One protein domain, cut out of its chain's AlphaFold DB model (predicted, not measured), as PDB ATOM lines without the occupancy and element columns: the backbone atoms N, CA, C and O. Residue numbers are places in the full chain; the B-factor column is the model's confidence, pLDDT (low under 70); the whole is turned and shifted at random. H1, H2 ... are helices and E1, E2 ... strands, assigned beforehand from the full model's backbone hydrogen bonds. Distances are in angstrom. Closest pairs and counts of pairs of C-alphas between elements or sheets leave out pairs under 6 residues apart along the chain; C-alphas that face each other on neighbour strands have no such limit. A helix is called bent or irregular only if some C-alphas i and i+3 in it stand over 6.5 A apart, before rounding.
ATOM      1  N   TYR A 370      51.535   5.499 -17.167       95.00
ATOM      2  CA  TYR A 370      50.739   6.621 -16.662       95.00
ATOM      3  C   TYR A 370      51.293   7.959 -17.160       95.00
ATOM      4  O   TYR A 370      52.502   8.187 -17.157       95.00
ATOM      5  N   VAL A 371      50.398   8.880 -17.514       94.62
ATOM      6  CA  VAL A 371      50.725  10.251 -17.924       94.62
ATOM      7  C   VAL A 371      50.193  11.232 -16.884       94.62
ATOM      8  O   VAL A 371      49.020  11.193 -16.527       94.62
ATOM      9  N   HIS A 372      51.048  12.131 -16.402       93.75
ATOM     10  CA  HIS A 372      50.637  13.207 -15.499       93.75
ATOM     11  C   HIS A 372      50.088  14.389 -16.310       93.75
ATOM     12  O   HIS A 372      50.594  14.697 -17.396       93.75
ATOM     13  N   LEU A 373      49.056  15.049 -15.790       94.50
ATOM     14  CA  LEU A 373      48.512  16.281 -16.362       94.50
ATOM     15  C   LEU A 373      49.218  17.495 -15.748       94.50
ATOM     16  O   LEU A 373      49.514  17.504 -14.560       94.50
ATOM     17  N   TYR A 374      49.483  18.528 -16.548       94.44
ATOM     18  CA  TYR A 374      50.057  19.787 -16.074       94.44
ATOM     19  C   TYR A 374      49.081  20.946 -16.312       94.44
ATOM     20  O   TYR A 374      48.297  20.921 -17.263       94.44
ATOM     21  N   PHE A 375      49.146  21.966 -15.454       96.69
ATOM     22  CA  PHE A 375      48.332  23.178 -15.502       96.69
ATOM     23  C   PHE A 375      49.209  24.403 -15.214       96.69
ATOM     24  O   PHE A 375      49.871  24.460 -14.181       96.69
ATOM     25  N   ASN A 376      49.209  25.389 -16.117       96.56
ATOM     26  CA  ASN A 376      49.889  26.665 -15.900       96.56
ATOM     27  C   ASN A 376      48.933  27.665 -15.229       96.56
ATOM     28  O   ASN A 376      48.224  28.424 -15.897       96.56
ATOM     29  N   GLU A 377      48.933  27.666 -13.896       96.31
ATOM     30  CA  GLU A 377      48.060  28.518 -13.083       96.31
ATOM     31  C   GLU A 377      48.267  30.019 -13.329       96.31
ATOM     32  O   GLU A 377      47.294  30.773 -13.381       96.31
ATOM     33  N   MET A 378      49.512  30.465 -13.515       95.44
ATOM     34  CA  MET A 378      49.826  31.883 -13.718       95.44
ATOM     35  C   MET A 378      49.334  32.382 -15.078       95.44
ATOM     36  O   MET A 378      48.667  33.418 -15.147       95.44
ATOM     37  N   ALA A 379      49.570  31.619 -16.149       95.88
ATOM     38  CA  ALA A 379      49.057  31.949 -17.475       95.88
ATOM     39  C   ALA A 379      47.519  31.925 -17.512       95.88
ATOM     40  O   ALA A 379      46.910  32.855 -18.043       95.88
ATOM     41  N   PHE A 380      46.889  30.921 -16.885       96.44
ATOM     42  CA  PHE A 380      45.432  30.855 -16.754       96.44
ATOM     43  C   PHE A 380      44.877  32.064 -15.992       96.44
ATOM     44  O   PHE A 380      43.969  32.732 -16.479       96.44
ATOM     45  N   THR A 381      45.446  32.390 -14.829       95.69
ATOM     46  CA  THR A 381      44.995  33.497 -13.970       95.69
ATOM     47  C   THR A 381      45.115  34.846 -14.678       95.69
ATOM     48  O   THR A 381      44.182  35.651 -14.640       95.69
ATOM     49  N   ALA A 382      46.236  35.092 -15.364       94.44
ATOM     50  CA  ALA A 382      46.443  36.310 -16.138       94.44
ATOM     51  C   ALA A 382      45.458  36.416 -17.315       94.44
ATOM     52  O   ALA A 382      44.897  37.486 -17.559       94.44
ATOM     53  N   ALA A 383      45.210  35.317 -18.031       94.00
ATOM     54  CA  ALA A 383      44.292  35.301 -19.163       94.00
ATOM     55  C   ALA A 383      42.820  35.429 -18.729       94.00
ATOM     56  O   ALA A 383      42.106  36.268 -19.274       94.00
ATOM     57  N   TYR A 384      42.377  34.677 -17.715       92.56
ATOM     58  CA  TYR A 384      40.994  34.693 -17.217       92.56
ATOM     59  C   TYR A 384      40.579  36.093 -16.744       92.56
ATOM     60  O   TYR A 384      39.517  36.594 -17.118       92.56
ATOM     61  N   LYS A 385      41.469  36.782 -16.012       91.00
ATOM     62  CA  LYS A 385      41.273  38.186 -15.616       91.00
ATOM     63  C   LYS A 385      41.144  39.108 -16.840       91.00
ATOM     64  O   LYS A 385      40.220  39.919 -16.884       91.00
ATOM     65  N   ARG A 386      41.997  38.957 -17.864       90.19
ATOM     66  CA  ARG A 386      41.952  39.761 -19.109       90.19
ATOM     67  C   ARG A 386      40.674  39.555 -19.933       90.19
ATOM     68  O   ARG A 386      40.196  40.515 -20.529       90.19
ATOM     69  N   THR A 387      40.102  38.349 -19.953       83.94
ATOM     70  CA  THR A 387      38.856  38.053 -20.692       83.94
ATOM     71  C   THR A 387      37.640  38.811 -20.132       83.94
ATOM     72  O   THR A 387      36.680  39.056 -20.861       83.94
ATOM     73  N   SER A 388      37.679  39.262 -18.872       65.94
ATOM     74  CA  SER A 388      36.617  40.064 -18.243       65.94
ATOM     75  C   SER A 388      36.626  41.548 -18.675       65.94
ATOM     76  O   SER A 388      36.840  42.449 -17.863       65.94
ATOM     77  N   ARG A 389      36.440  41.838 -19.972       62.38
ATOM     78  CA  ARG A 389      36.417  43.229 -20.479       62.38
ATOM     79  C   ARG A 389      35.110  43.990 -20.217       62.38
ATOM     80  O   ARG A 389      35.167  45.208 -20.118       62.38
ATOM     81  N   THR A 390      33.972  43.315 -20.041       60.47
ATOM     82  CA  THR A 390      32.712  43.958 -19.624       60.47
ATOM     83  C   THR A 390      32.677  44.155 -18.104       60.47
ATOM     84  O   THR A 390      32.901  43.213 -17.341       60.47
ATOM     85  N   ALA A 391      32.408  45.386 -17.654       59.66
ATOM     86  CA  ALA A 391      32.556  45.782 -16.248       59.66
ATOM     87  C   ALA A 391      31.651  44.982 -15.292       59.66
ATOM     88  O   ALA A 391      32.135  44.411 -14.314       59.66
ATOM     89  N   THR A 392      30.364  44.856 -15.623       63.34
ATOM     90  CA  THR A 392      29.359  44.122 -14.830       63.34
ATOM     91  C   THR A 392      29.682  42.632 -14.674       63.34
ATOM     92  O   THR A 392      29.444  42.049 -13.619       63.34
ATOM     93  N   GLY A 393      30.300  42.008 -15.683       64.94
ATOM     94  CA  GLY A 393      30.693  40.595 -15.650       64.94
ATOM     95  C   GLY A 393      31.994  40.298 -14.892       64.94
ATOM     96  O   GLY A 393      32.310  39.126 -14.665       64.94
ATOM     97  N   ARG A 394      32.776  41.321 -14.516       73.50
ATOM     98  CA  ARG A 394      34.115  41.150 -13.924       73.50
ATOM     99  C   ARG A 394      34.078  40.727 -12.458       73.50
ATOM    100  O   ARG A 394      34.806  39.808 -12.090       73.50
ATOM    101  N   ALA A 395      33.260  41.375 -11.629       70.19
ATOM    102  CA  ALA A 395      33.227  41.108 -10.187       70.19
ATOM    103  C   ALA A 395      32.834  39.650  -9.889       70.19
ATOM    104  O   ALA A 395      33.551  38.938  -9.187       70.19
ATOM    105  N   LEU A 396      31.754  39.178 -10.518       69.19
ATOM    106  CA  LEU A 396      31.197  37.842 -10.299       69.19
ATOM    107  C   LEU A 396      32.163  36.733 -10.770       69.19
ATOM    108  O   LEU A 396      32.443  35.801 -10.021       69.19
ATOM    109  N   ARG A 397      32.796  36.886 -11.946       78.25
ATOM    110  CA  ARG A 397      33.844  35.954 -12.419       78.25
ATOM    111  C   ARG A 397      35.109  35.966 -11.553       78.25
ATOM    112  O   ARG A 397      35.769  34.936 -11.442       78.25
ATOM    113  N   ASN A 398      35.466  37.098 -10.944       83.31
ATOM    114  CA  ASN A 398      36.594  37.161 -10.008       83.31
ATOM    115  C   ASN A 398      36.286  36.446  -8.681       83.31
ATOM    116  O   ASN A 398      37.203  35.876  -8.097       83.31
ATOM    117  N   ALA A 399      35.022  36.419  -8.241       88.12
ATOM    118  CA  ALA A 399      34.583  35.628  -7.089       88.12
ATOM    119  C   ALA A 399      34.542  34.112  -7.384       88.12
ATOM    120  O   ALA A 399      34.883  33.316  -6.515       88.12
ATOM    121  N   GLU A 400      34.206  33.696  -8.615       92.50
ATOM    122  CA  GLU A 400      34.304  32.285  -9.050       92.50
ATOM    123  C   GLU A 400      35.766  31.775  -9.122       92.50
ATOM    124  O   GLU A 400      36.026  30.579  -8.957       92.50
ATOM    125  N   LEU A 401      36.735  32.662  -9.394       94.44
ATOM    126  CA  LEU A 401      38.114  32.290  -9.747       94.44
ATOM    127  C   LEU A 401      38.841  31.418  -8.696       94.44
ATOM    128  O   LEU A 401      39.452  30.434  -9.114       94.44
ATOM    129  N   PRO A 402      38.795  31.679  -7.372       95.88
ATOM    130  CA  PRO A 402      39.443  30.814  -6.382       95.88
ATOM    131  C   PRO A 402      38.942  29.363  -6.417       95.88
ATOM    132  O   PRO A 402      39.754  28.439  -6.373       95.88
ATOM    133  N   GLY A 403      37.630  29.147  -6.574       95.75
ATOM    134  CA  GLY A 403      37.045  27.805  -6.690       95.75
ATOM    135  C   GLY A 403      37.489  27.085  -7.967       95.75
ATOM    136  O   GLY A 403      37.892  25.921  -7.924       95.75
ATOM    137  N   ILE A 404      37.519  27.812  -9.089       96.38
ATOM    138  CA  ILE A 404      38.048  27.316 -10.369       96.38
ATOM    139  C   ILE A 404      39.530  26.921 -10.229       96.38
ATOM    140  O   ILE A 404      39.933  25.871 -10.730       96.38
ATOM    141  N   LEU A 405      40.347  27.708  -9.520       97.38
ATOM    142  CA  LEU A 405      41.760  27.385  -9.289       97.38
ATOM    143  C   LEU A 405      41.948  26.146  -8.405       97.38
ATOM    144  O   LEU A 405      42.799  25.319  -8.723       97.38
ATOM    145  N   VAL A 406      41.146  25.949  -7.354       97.06
ATOM    146  CA  VAL A 406      41.185  24.711  -6.546       97.06
ATOM    147  C   VAL A 406      40.899  23.477  -7.412       97.06
ATOM    148  O   VAL A 406      41.630  22.485  -7.338       97.06
ATOM    149  N   GLN A 407      39.900  23.553  -8.295       96.94
ATOM    150  CA  GLN A 407      39.578  22.477  -9.237       96.94
ATOM    151  C   GLN A 407      40.725  22.231 -10.236       96.94
ATOM    152  O   GLN A 407      41.140  21.088 -10.428       96.94
ATOM    153  N   LEU A 408      41.315  23.283 -10.814       97.12
ATOM    154  CA  LEU A 408      42.423  23.159 -11.772       97.12
ATOM    155  C   LEU A 408      43.760  22.725 -11.129       97.12
ATOM    156  O   LEU A 408      44.561  22.051 -11.780       97.12
ATOM    157  N   ARG A 409      43.979  22.997  -9.838       96.88
ATOM    158  CA  ARG A 409      45.077  22.399  -9.054       96.88
ATOM    159  C   ARG A 409      44.852  20.904  -8.836       96.88
ATOM    160  O   ARG A 409      45.754  20.120  -9.123       96.88
ATOM    161  N   ARG A 410      43.641  20.481  -8.430       95.81
ATOM    162  CA  ARG A 410      43.273  19.048  -8.370       95.81
ATOM    163  C   ARG A 410      43.433  18.383  -9.744       95.81
ATOM    164  O   ARG A 410      43.823  17.228  -9.816       95.81
ATOM    165  N   PHE A 411      43.209  19.098 -10.847       96.56
ATOM    166  CA  PHE A 411      43.360  18.537 -12.194       96.56
ATOM    167  C   PHE A 411      44.813  18.137 -12.504       96.56
ATOM    168  O   PHE A 411      45.047  17.106 -13.135       96.56
ATOM    169  N   ALA A 412      45.793  18.903 -12.015       96.12
ATOM    170  CA  ALA A 412      47.211  18.589 -12.177       96.12
ATOM    171  C   ALA A 412      47.687  17.384 -11.335       96.12
ATOM    172  O   ALA A 412      48.753  16.835 -11.609       96.12
ATOM    173  N   THR A 413      46.922  16.928 -10.334       95.12
ATOM    174  CA  THR A 413      47.311  15.756  -9.523       95.12
ATOM    175  C   THR A 413      46.943  14.415 -10.168       95.12
ATOM    176  O   THR A 413      47.428  13.373  -9.718       95.12
ATOM    177  N   TYR A 414      46.138  14.401 -11.239       95.62
ATOM    178  CA  TYR A 414      45.707  13.150 -11.866       95.62
ATOM    179  C   TYR A 414      46.818  12.439 -12.638       95.62
ATOM    180  O   TYR A 414      47.444  12.979 -13.556       95.62
ATOM    181  N   LYS A 415      46.961  11.151 -12.319       95.25
ATOM    182  CA  LYS A 415      47.746  10.170 -13.069       95.25
ATOM    183  C   LYS A 415      46.815   9.462 -14.047       95.25
ATOM    184  O   LYS A 415      46.051   8.585 -13.658       95.25
ATOM    185  N   VAL A 416      46.849   9.865 -15.312       96.62
ATOM    186  CA  VAL A 416      46.022   9.283 -16.373       96.62
ATOM    187  C   VAL A 416      46.592   7.920 -16.780       96.62
ATOM    188  O   VAL A 416      47.726   7.883 -17.265       96.62
ATOM    189  N   PRO A 417      45.846   6.808 -16.632       96.19
ATOM    190  CA  PRO A 417      46.276   5.509 -17.134       96.19
ATOM    191  C   PRO A 417      46.273   5.479 -18.669       96.19
ATOM    192  O   PRO A 417      45.326   5.941 -19.313       96.19
ATOM    193  N   ILE A 418      47.305   4.887 -19.271       95.94
ATOM    194  CA  ILE A 418      47.279   4.475 -20.678       95.94
ATOM    195  C   ILE A 418      46.754   3.042 -20.734       95.94
ATOM    196  O   ILE A 418      47.402   2.113 -20.251       95.94
ATOM    197  N   LEU A 419      45.573   2.866 -21.324       94.06
ATOM    198  CA  LEU A 419      44.897   1.568 -21.423       94.06
ATOM    199  C   LEU A 419      45.450   0.705 -22.568       94.06
ATOM    200  O   LEU A 419      45.292  -0.510 -22.558       94.06
ATOM    201  N   GLY A 420      46.110   1.324 -23.551       92.81
ATOM    202  CA  GLY A 420      46.716   0.629 -24.684       92.81
ATOM    203  C   GLY A 420      47.110   1.581 -25.810       92.81
ATOM    204  O   GLY A 420      47.283   2.787 -25.600       92.81
ATOM    205  N   ARG A 421      47.234   1.046 -27.028       91.00
ATOM    206  CA  ARG A 421      47.408   1.838 -28.253       91.00
ATOM    207  C   ARG A 421      46.403   1.398 -29.312       91.00
ATOM    208  O   ARG A 421      46.263   0.207 -29.552       91.00
ATOM    209  N   ALA A 422      45.755   2.360 -29.959       88.06
ATOM    210  CA  ALA A 422      44.851   2.155 -31.088       88.06
ATOM    211  C   ALA A 422      45.275   3.100 -32.216       88.06
ATOM    212  O   ALA A 422      45.560   4.271 -31.964       88.06
ATOM    213  N   ASN A 423      45.371   2.595 -33.450       87.00
ATOM    214  CA  ASN A 423      45.857   3.349 -34.616       87.00
ATOM    215  C   ASN A 423      47.172   4.103 -34.314       87.00
ATOM    216  O   ASN A 423      47.284   5.310 -34.526       87.00
ATOM    217  N   GLN A 424      48.132   3.383 -33.712       85.38
ATOM    218  CA  GLN A 424      49.427   3.860 -33.187       85.38
ATOM    219  C   GLN A 424      49.369   4.914 -32.053       85.38
ATOM    220  O   GLN A 424      50.381   5.163 -31.393       85.38
ATOM    221  N   ARG A 425      48.204   5.500 -31.753       88.44
ATOM    222  CA  ARG A 425      48.008   6.522 -30.712       88.44
ATOM    223  C   ARG A 425      47.760   5.881 -29.347       88.44
ATOM    224  O   ARG A 425      47.114   4.844 -29.244       88.44
ATOM    225  N   ARG A 426      48.261   6.508 -28.277       92.50
ATOM    226  CA  ARG A 426      48.027   6.069 -26.888       92.50
ATOM    227  C   ARG A 426      46.565   6.313 -26.503       92.50
ATOM    228  O   ARG A 426      46.115   7.458 -26.551       92.50
ATOM    229  N   VAL A 427      45.853   5.262 -26.100       95.00
ATOM    230  CA  VAL A 427      44.474   5.353 -25.597       95.00
ATOM    231  C   VAL A 427      44.528   5.691 -24.115       95.00
ATOM    232  O   VAL A 427      45.011   4.900 -23.305       95.00
ATOM    233  N   ALA A 428      44.048   6.879 -23.763       96.31
ATOM    234  CA  ALA A 428      44.011   7.348 -22.386       96.31
ATOM    235  C   ALA A 428      42.688   6.937 -21.718       96.31
ATOM    236  O   ALA A 428      41.620   7.113 -22.304       96.31
ATOM    237  N   GLY A 429      42.753   6.398 -20.502       96.56
ATOM    238  CA  GLY A 429      41.582   6.108 -19.675       96.56
ATOM    239  C   GLY A 429      41.284   7.248 -18.707       96.56
ATOM    240  O   GLY A 429      42.199   7.914 -18.223       96.56
ATOM    241  N   CYS A 430      40.012   7.471 -18.380       97.12
ATOM    242  CA  CYS A 430      39.669   8.353 -17.270       97.12
ATOM    243  C   CYS A 430      40.126   7.728 -15.935       97.12
ATOM    244  O   CYS A 430      39.774   6.582 -15.657       97.12
ATOM    245  N   PRO A 431      40.889   8.433 -15.082       96.06
ATOM    246  CA  PRO A 431      41.260   7.911 -13.768       96.06
ATOM    247  C   PRO A 431      40.062   7.747 -12.815       96.06
ATOM    248  O   PRO A 431      40.159   6.940 -11.903       96.06
ATOM    249  N   GLU A 432      38.954   8.465 -13.038       96.00
ATOM    250  CA  GLU A 432      37.762   8.447 -12.169       96.00
ATOM    251  C   GLU A 432      36.694   7.432 -12.637       96.00
ATOM    252  O   GLU A 432      36.232   6.622 -11.846       96.00
ATOM    253  N   CYS A 433      36.304   7.428 -13.923       96.44
ATOM    254  CA  CYS A 433      35.276   6.502 -14.454       96.44
ATOM    255  C   CYS A 433      35.787   5.450 -15.456       96.44
ATOM    256  O   CYS A 433      34.993   4.766 -16.096       96.44
ATOM    257  N   HIS A 434      37.102   5.366 -15.672       94.19
ATOM    258  CA  HIS A 434      37.784   4.399 -16.554       94.19
ATOM    259  C   HIS A 434      37.376   4.383 -18.039       94.19
ATOM    260  O   HIS A 434      37.961   3.638 -18.825       94.19
ATOM    261  N   LYS A 435      36.477   5.277 -18.470       96.44
ATOM    262  CA  LYS A 435      36.123   5.487 -19.879       96.44
ATOM    263  C   LYS A 435      37.367   5.739 -20.740       96.44
ATOM    264  O   LYS A 435      38.193   6.588 -20.404       96.44
ATOM    265  N   ALA A 436      37.477   5.023 -21.857       95.56
ATOM    266  CA  ALA A 436      38.574   5.148 -22.815       95.56
ATOM    267  C   ALA A 436      38.371   6.325 -23.791       95.56
ATOM    268  O   ALA A 436      37.253   6.588 -24.240       95.56
ATOM    269  N   PHE A 437      39.461   7.007 -24.154       95.94
ATOM    270  CA  PHE A 437      39.470   8.161 -25.059       95.94
ATOM    271  C   PHE A 437      40.389   7.924 -26.265       95.94
ATOM    272  O   PHE A 437      41.571   8.271 -26.256       95.94
ATOM    273  N   ASN A 438      39.813   7.361 -27.330       91.88
ATOM    274  CA  ASN A 438      40.521   7.017 -28.571       91.88
ATOM    275  C   ASN A 438      40.919   8.250 -29.407       91.88
ATOM    276  O   ASN A 438      41.940   8.236 -30.092       91.88
ATOM    277  N   HIS A 439      40.139   9.333 -29.340       86.88
ATOM    278  CA  HIS A 439      40.349  10.540 -30.155       86.88
ATOM    279  C   HIS A 439      41.448  11.473 -29.609       86.88
ATOM    280  O   HIS A 439      41.932  12.349 -30.327       86.88
ATOM    281  N   GLY A 440      41.927  11.222 -28.384       86.00
ATOM    282  CA  GLY A 440      43.133  11.827 -27.820       86.00
ATOM    283  C   GLY A 440      42.926  12.558 -26.492       86.00
ATOM    284  O   GLY A 440      41.812  12.745 -26.000       86.00
ATOM    285  N   PHE A 441      44.043  13.002 -25.907       92.62
ATOM    286  CA  PHE A 441      44.080  13.611 -24.571       92.62
ATOM    287  C   PHE A 441      43.156  14.824 -24.408       92.62
ATOM    288  O   PHE A 441      42.629  15.026 -23.318       92.62
ATOM    289  N   SER A 442      42.939  15.627 -25.452       93.94
ATOM    290  CA  SER A 442      42.096  16.826 -25.372       93.94
ATOM    291  C   SER A 442      40.659  16.519 -24.937       93.94
ATOM    292  O   SER A 442      40.078  17.300 -24.190       93.94
ATOM    293  N   ASP A 443      40.099  15.378 -25.346       95.44
ATOM    294  CA  ASP A 443      38.720  15.007 -25.007       95.44
ATOM    295  C   ASP A 443      38.611  14.363 -23.623       95.44
ATOM    296  O   ASP A 443      37.666  14.660 -22.891       95.44
ATOM    297  N   LEU A 444      39.631  13.607 -23.202       96.56
ATOM    298  CA  LEU A 444      39.770  13.191 -21.805       96.56
ATOM    299  C   LEU A 444      39.840  14.411 -20.871       96.56
ATOM    300  O   LEU A 444      39.184  14.429 -19.835       96.56
ATOM    301  N   LYS A 445      40.595  15.455 -21.240       96.56
ATOM    302  CA  LYS A 445      40.688  16.687 -20.441       96.56
ATOM    303  C   LYS A 445      39.341  17.403 -20.334       96.56
ATOM    304  O   LYS A 445      38.946  17.749 -19.225       96.56
ATOM    305  N   LYS A 446      38.603  17.561 -21.447       96.81
ATOM    306  CA  LYS A 446      37.217  18.084 -21.437       96.81
ATOM    307  C   LYS A 446      36.337  17.290 -20.472       96.81
ATOM    308  O   LYS A 446      35.625  17.884 -19.669       96.81
ATOM    309  N   HIS A 447      36.399  15.963 -20.553       97.31
ATOM    310  CA  HIS A 447      35.599  15.070 -19.727       97.31
ATOM    311  C   HIS A 447      35.968  15.144 -18.239       97.31
ATOM    312  O   HIS A 447      35.066  15.297 -17.426       97.31
ATOM    313  N   LEU A 448      37.252  15.111 -17.868       97.44
ATOM    314  CA  LEU A 448      37.671  15.270 -16.470       97.44
ATOM    315  C   LEU A 448      37.162  16.591 -15.888       97.44
ATOM    316  O   LEU A 448      36.446  16.581 -14.890       97.44
ATOM    317  N   LEU A 449      37.455  17.711 -16.557       97.50
ATOM    318  CA  LEU A 449      37.064  19.049 -16.105       97.50
ATOM    319  C   LEU A 449      35.536  19.176 -15.945       97.50
ATOM    320  O   LEU A 449      35.058  19.610 -14.900       97.50
ATOM    321  N   VAL A 450      34.753  18.769 -16.950       97.75
ATOM    322  CA  VAL A 450      33.290  18.956 -16.937       97.75
ATOM    323  C   VAL A 450      32.563  17.896 -16.102       97.75
ATOM    324  O   VAL A 450      31.660  18.240 -15.346       97.75
ATOM    325  N   SER A 451      32.916  16.614 -16.235       97.81
ATOM    326  CA  SER A 451      32.173  15.497 -15.627       97.81
ATOM    327  C   SER A 451      32.630  15.137 -14.214       97.81
ATOM    328  O   SER A 451      31.812  14.648 -13.447       97.81
ATOM    329  N   HIS A 452      33.904  15.359 -13.870       97.06
ATOM    330  CA  HIS A 452      34.471  14.957 -12.573       97.06
ATOM    331  C   HIS A 452      34.876  16.137 -11.676       97.06
ATOM    332  O   HIS A 452      35.175  15.927 -10.503       97.06
ATOM    333  N   MET A 453      34.855  17.375 -12.185       96.12
ATOM    334  CA  MET A 453      35.093  18.588 -11.378       96.12
ATOM    335  C   MET A 453      33.921  19.565 -11.357       96.12
ATOM    336  O   MET A 453      33.972  20.547 -10.624       96.12
ATOM    337  N   GLY A 454      32.891  19.342 -12.179       96.12
ATOM    338  CA  GLY A 454      31.768  20.270 -12.312       96.12
ATOM    339  C   GLY A 454      32.129  21.617 -12.953       96.12
ATOM    340  O   GLY A 454      31.330  22.550 -12.879       96.12
ATOM    341  N   LEU A 455      33.298  21.753 -13.600       96.50
ATOM    342  CA  LEU A 455      33.654  23.002 -14.277       96.50
ATOM    343  C   LEU A 455      32.678  23.278 -15.421       96.50
ATOM    344  O   LEU A 455      32.458  22.445 -16.308       96.50
ATOM    345  N   ARG A 456      32.140  24.501 -15.435       95.56
ATOM    346  CA  ARG A 456      31.274  25.007 -16.505       95.56
ATOM    347  C   ARG A 456      31.922  24.782 -17.875       95.56
ATOM    348  O   ARG A 456      33.121  24.993 -18.052       95.56
ATOM    349  N   ARG A 457      31.123  24.406 -18.879       95.31
ATOM    350  CA  ARG A 457      31.619  24.025 -20.219       95.31
ATOM    351  C   ARG A 457      32.381  25.148 -20.943       95.31
ATOM    352  O   ARG A 457      33.219  24.841 -21.786       95.31
ATOM    353  N   ASP A 458      32.100  26.418 -20.641       93.88
ATOM    354  CA  ASP A 458      32.849  27.578 -21.148       93.88
ATOM    355  C   ASP A 458      34.220  27.705 -20.465       93.88
ATOM    356  O   ASP A 458      35.245  27.745 -21.147       93.88
ATOM    357  N   VAL A 459      34.248  27.663 -19.129       94.88
ATOM    358  CA  VAL A 459      35.482  27.703 -18.324       94.88
ATOM    359  C   VAL A 459      36.389  26.510 -18.641       94.88
ATOM    360  O   VAL A 459      37.581  26.700 -18.858       94.88
ATOM    361  N   ALA A 460      35.841  25.297 -18.758       96.31
ATOM    362  CA  ALA A 460      36.602  24.098 -19.105       96.31
ATOM    363  C   ALA A 460      37.232  24.185 -20.508       96.31
ATOM    364  O   ALA A 460      38.403  23.846 -20.673       96.31
ATOM    365  N   ARG A 461      36.500  24.693 -21.516       95.12
ATOM    366  CA  ARG A 461      37.056  24.941 -22.863       95.12
ATOM    367  C   ARG A 461      38.210  25.943 -22.831       95.12
ATOM    368  O   ARG A 461      39.206  25.724 -23.512       95.12
ATOM    369  N   PHE A 462      38.087  27.008 -22.041       95.56
ATOM    370  CA  PHE A 462      39.139  28.010 -21.876       95.56
ATOM    371  C   PHE A 462      40.362  27.446 -21.133       95.56
ATOM    372  O   PHE A 462      41.492  27.603 -21.595       95.56
ATOM    373  N   ALA A 463      40.140  26.730 -20.026       96.31
ATOM    374  CA  ALA A 463      41.184  26.146 -19.185       96.31
ATOM    375  C   ALA A 463      42.089  25.161 -19.937       96.31
ATOM    376  O   ALA A 463      43.294  25.138 -19.691       96.31
ATOM    377  N   ILE A 464      41.541  24.392 -20.887       95.62
ATOM    378  CA  ILE A 464      42.295  23.376 -21.640       95.62
ATOM    379  C   ILE A 464      43.551  23.942 -22.310       95.62
ATOM    380  O   ILE A 464      44.586  23.272 -22.301       95.62
ATOM    381  N   ASN A 465      43.499  25.181 -22.805       95.75
ATOM    382  CA  ASN A 465      44.625  25.850 -23.466       95.75
ATOM    383  C   ASN A 465      45.838  26.061 -22.538       95.75
ATOM    384  O   ASN A 465      46.967  26.145 -23.011       95.75
ATOM    385  N   PHE A 466      45.608  26.084 -21.222       96.75
ATOM    386  CA  PHE A 466      46.617  26.220 -20.166       96.75
ATOM    387  C   PHE A 466      46.976  24.870 -19.523       96.75
ATOM    388  O   PHE A 466      47.797  24.809 -18.605       96.75
TER     389      PHE A 466
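This is residues 370 to 466 of the 656 residues of an uncharacterized protein of Protopolystoma xenopodis (UniProt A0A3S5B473). The domain is a rod with a small sheet, E1, E2 and E3, at one end; H1 runs out toward the other end, the bent helix H2 folds back from there to the sheet, and H3 and H4 sit near the middle. The printed part has 97 residues in the order E1 H1 H2 E2 E3 H3 H4, mixed helices and strands. The sheet's order is E1 E2 E3, all antiparallel. The whole is only just compact, close to loose, with a radius of gyration of the C-alphas of 14.8 A and spans of 48 by 21 by 21 A.

E1, residues 370 to 372, is the antiparallel neighbour of E2, residues 415 to 422, with N 371 and O 416 2.9 A apart. E2 bends by 52 degrees at residue 419 and forms a hairpin with E3, residues 425 to 429, with N 419 and O 427 2.9 A apart. H2, residues 391 to 412, was assigned as one helix by its hydrogen bonds but is bent: C-alphas 399 and 402 are 6.9 A apart, and its arms H2a, residues 391 to 399, and H2b, residues 402 to 412, stand at a steep tilt of 56 degrees. H2a is irregular, with C-alphas 392 and 395 6.8 A apart. H1, residues 377 to 387, only just touches H2b, with 3 pairs of C-alphas within 8 A, the closest Glu 377 and Leu 405 at 7.4 A. H3, residues 441 to 452, only grazes the sheet with its residues 441 to 445, and touches H4, residues 457 to 464, closest at the C-alphas of Leu 449 and Ala 460, 5.9 A. Every O i to N i+4 pair is within hydrogen-bond range in H1, H2b, H3 and H4; H2a has 2 of 5, and 3 of 6 O i to N i+3 pairs.

E1 begins at C-alpha 370 (50.739, 6.621, -16.662). H1 spans 15.3 A, H2b 15.6 A, E2 19.9 A and H3 15.4 A. H4 ends at C-alpha 464 (42.295, 23.376, -21.640).

The two C-alphas farthest apart, those of Thr 392 and Gln 424, are 48.6 A apart. The printed part has no cut, and the link from E3 to H3, 11 residues, is long. The pLDDT is under 70 at residues 388 to 393 and 396.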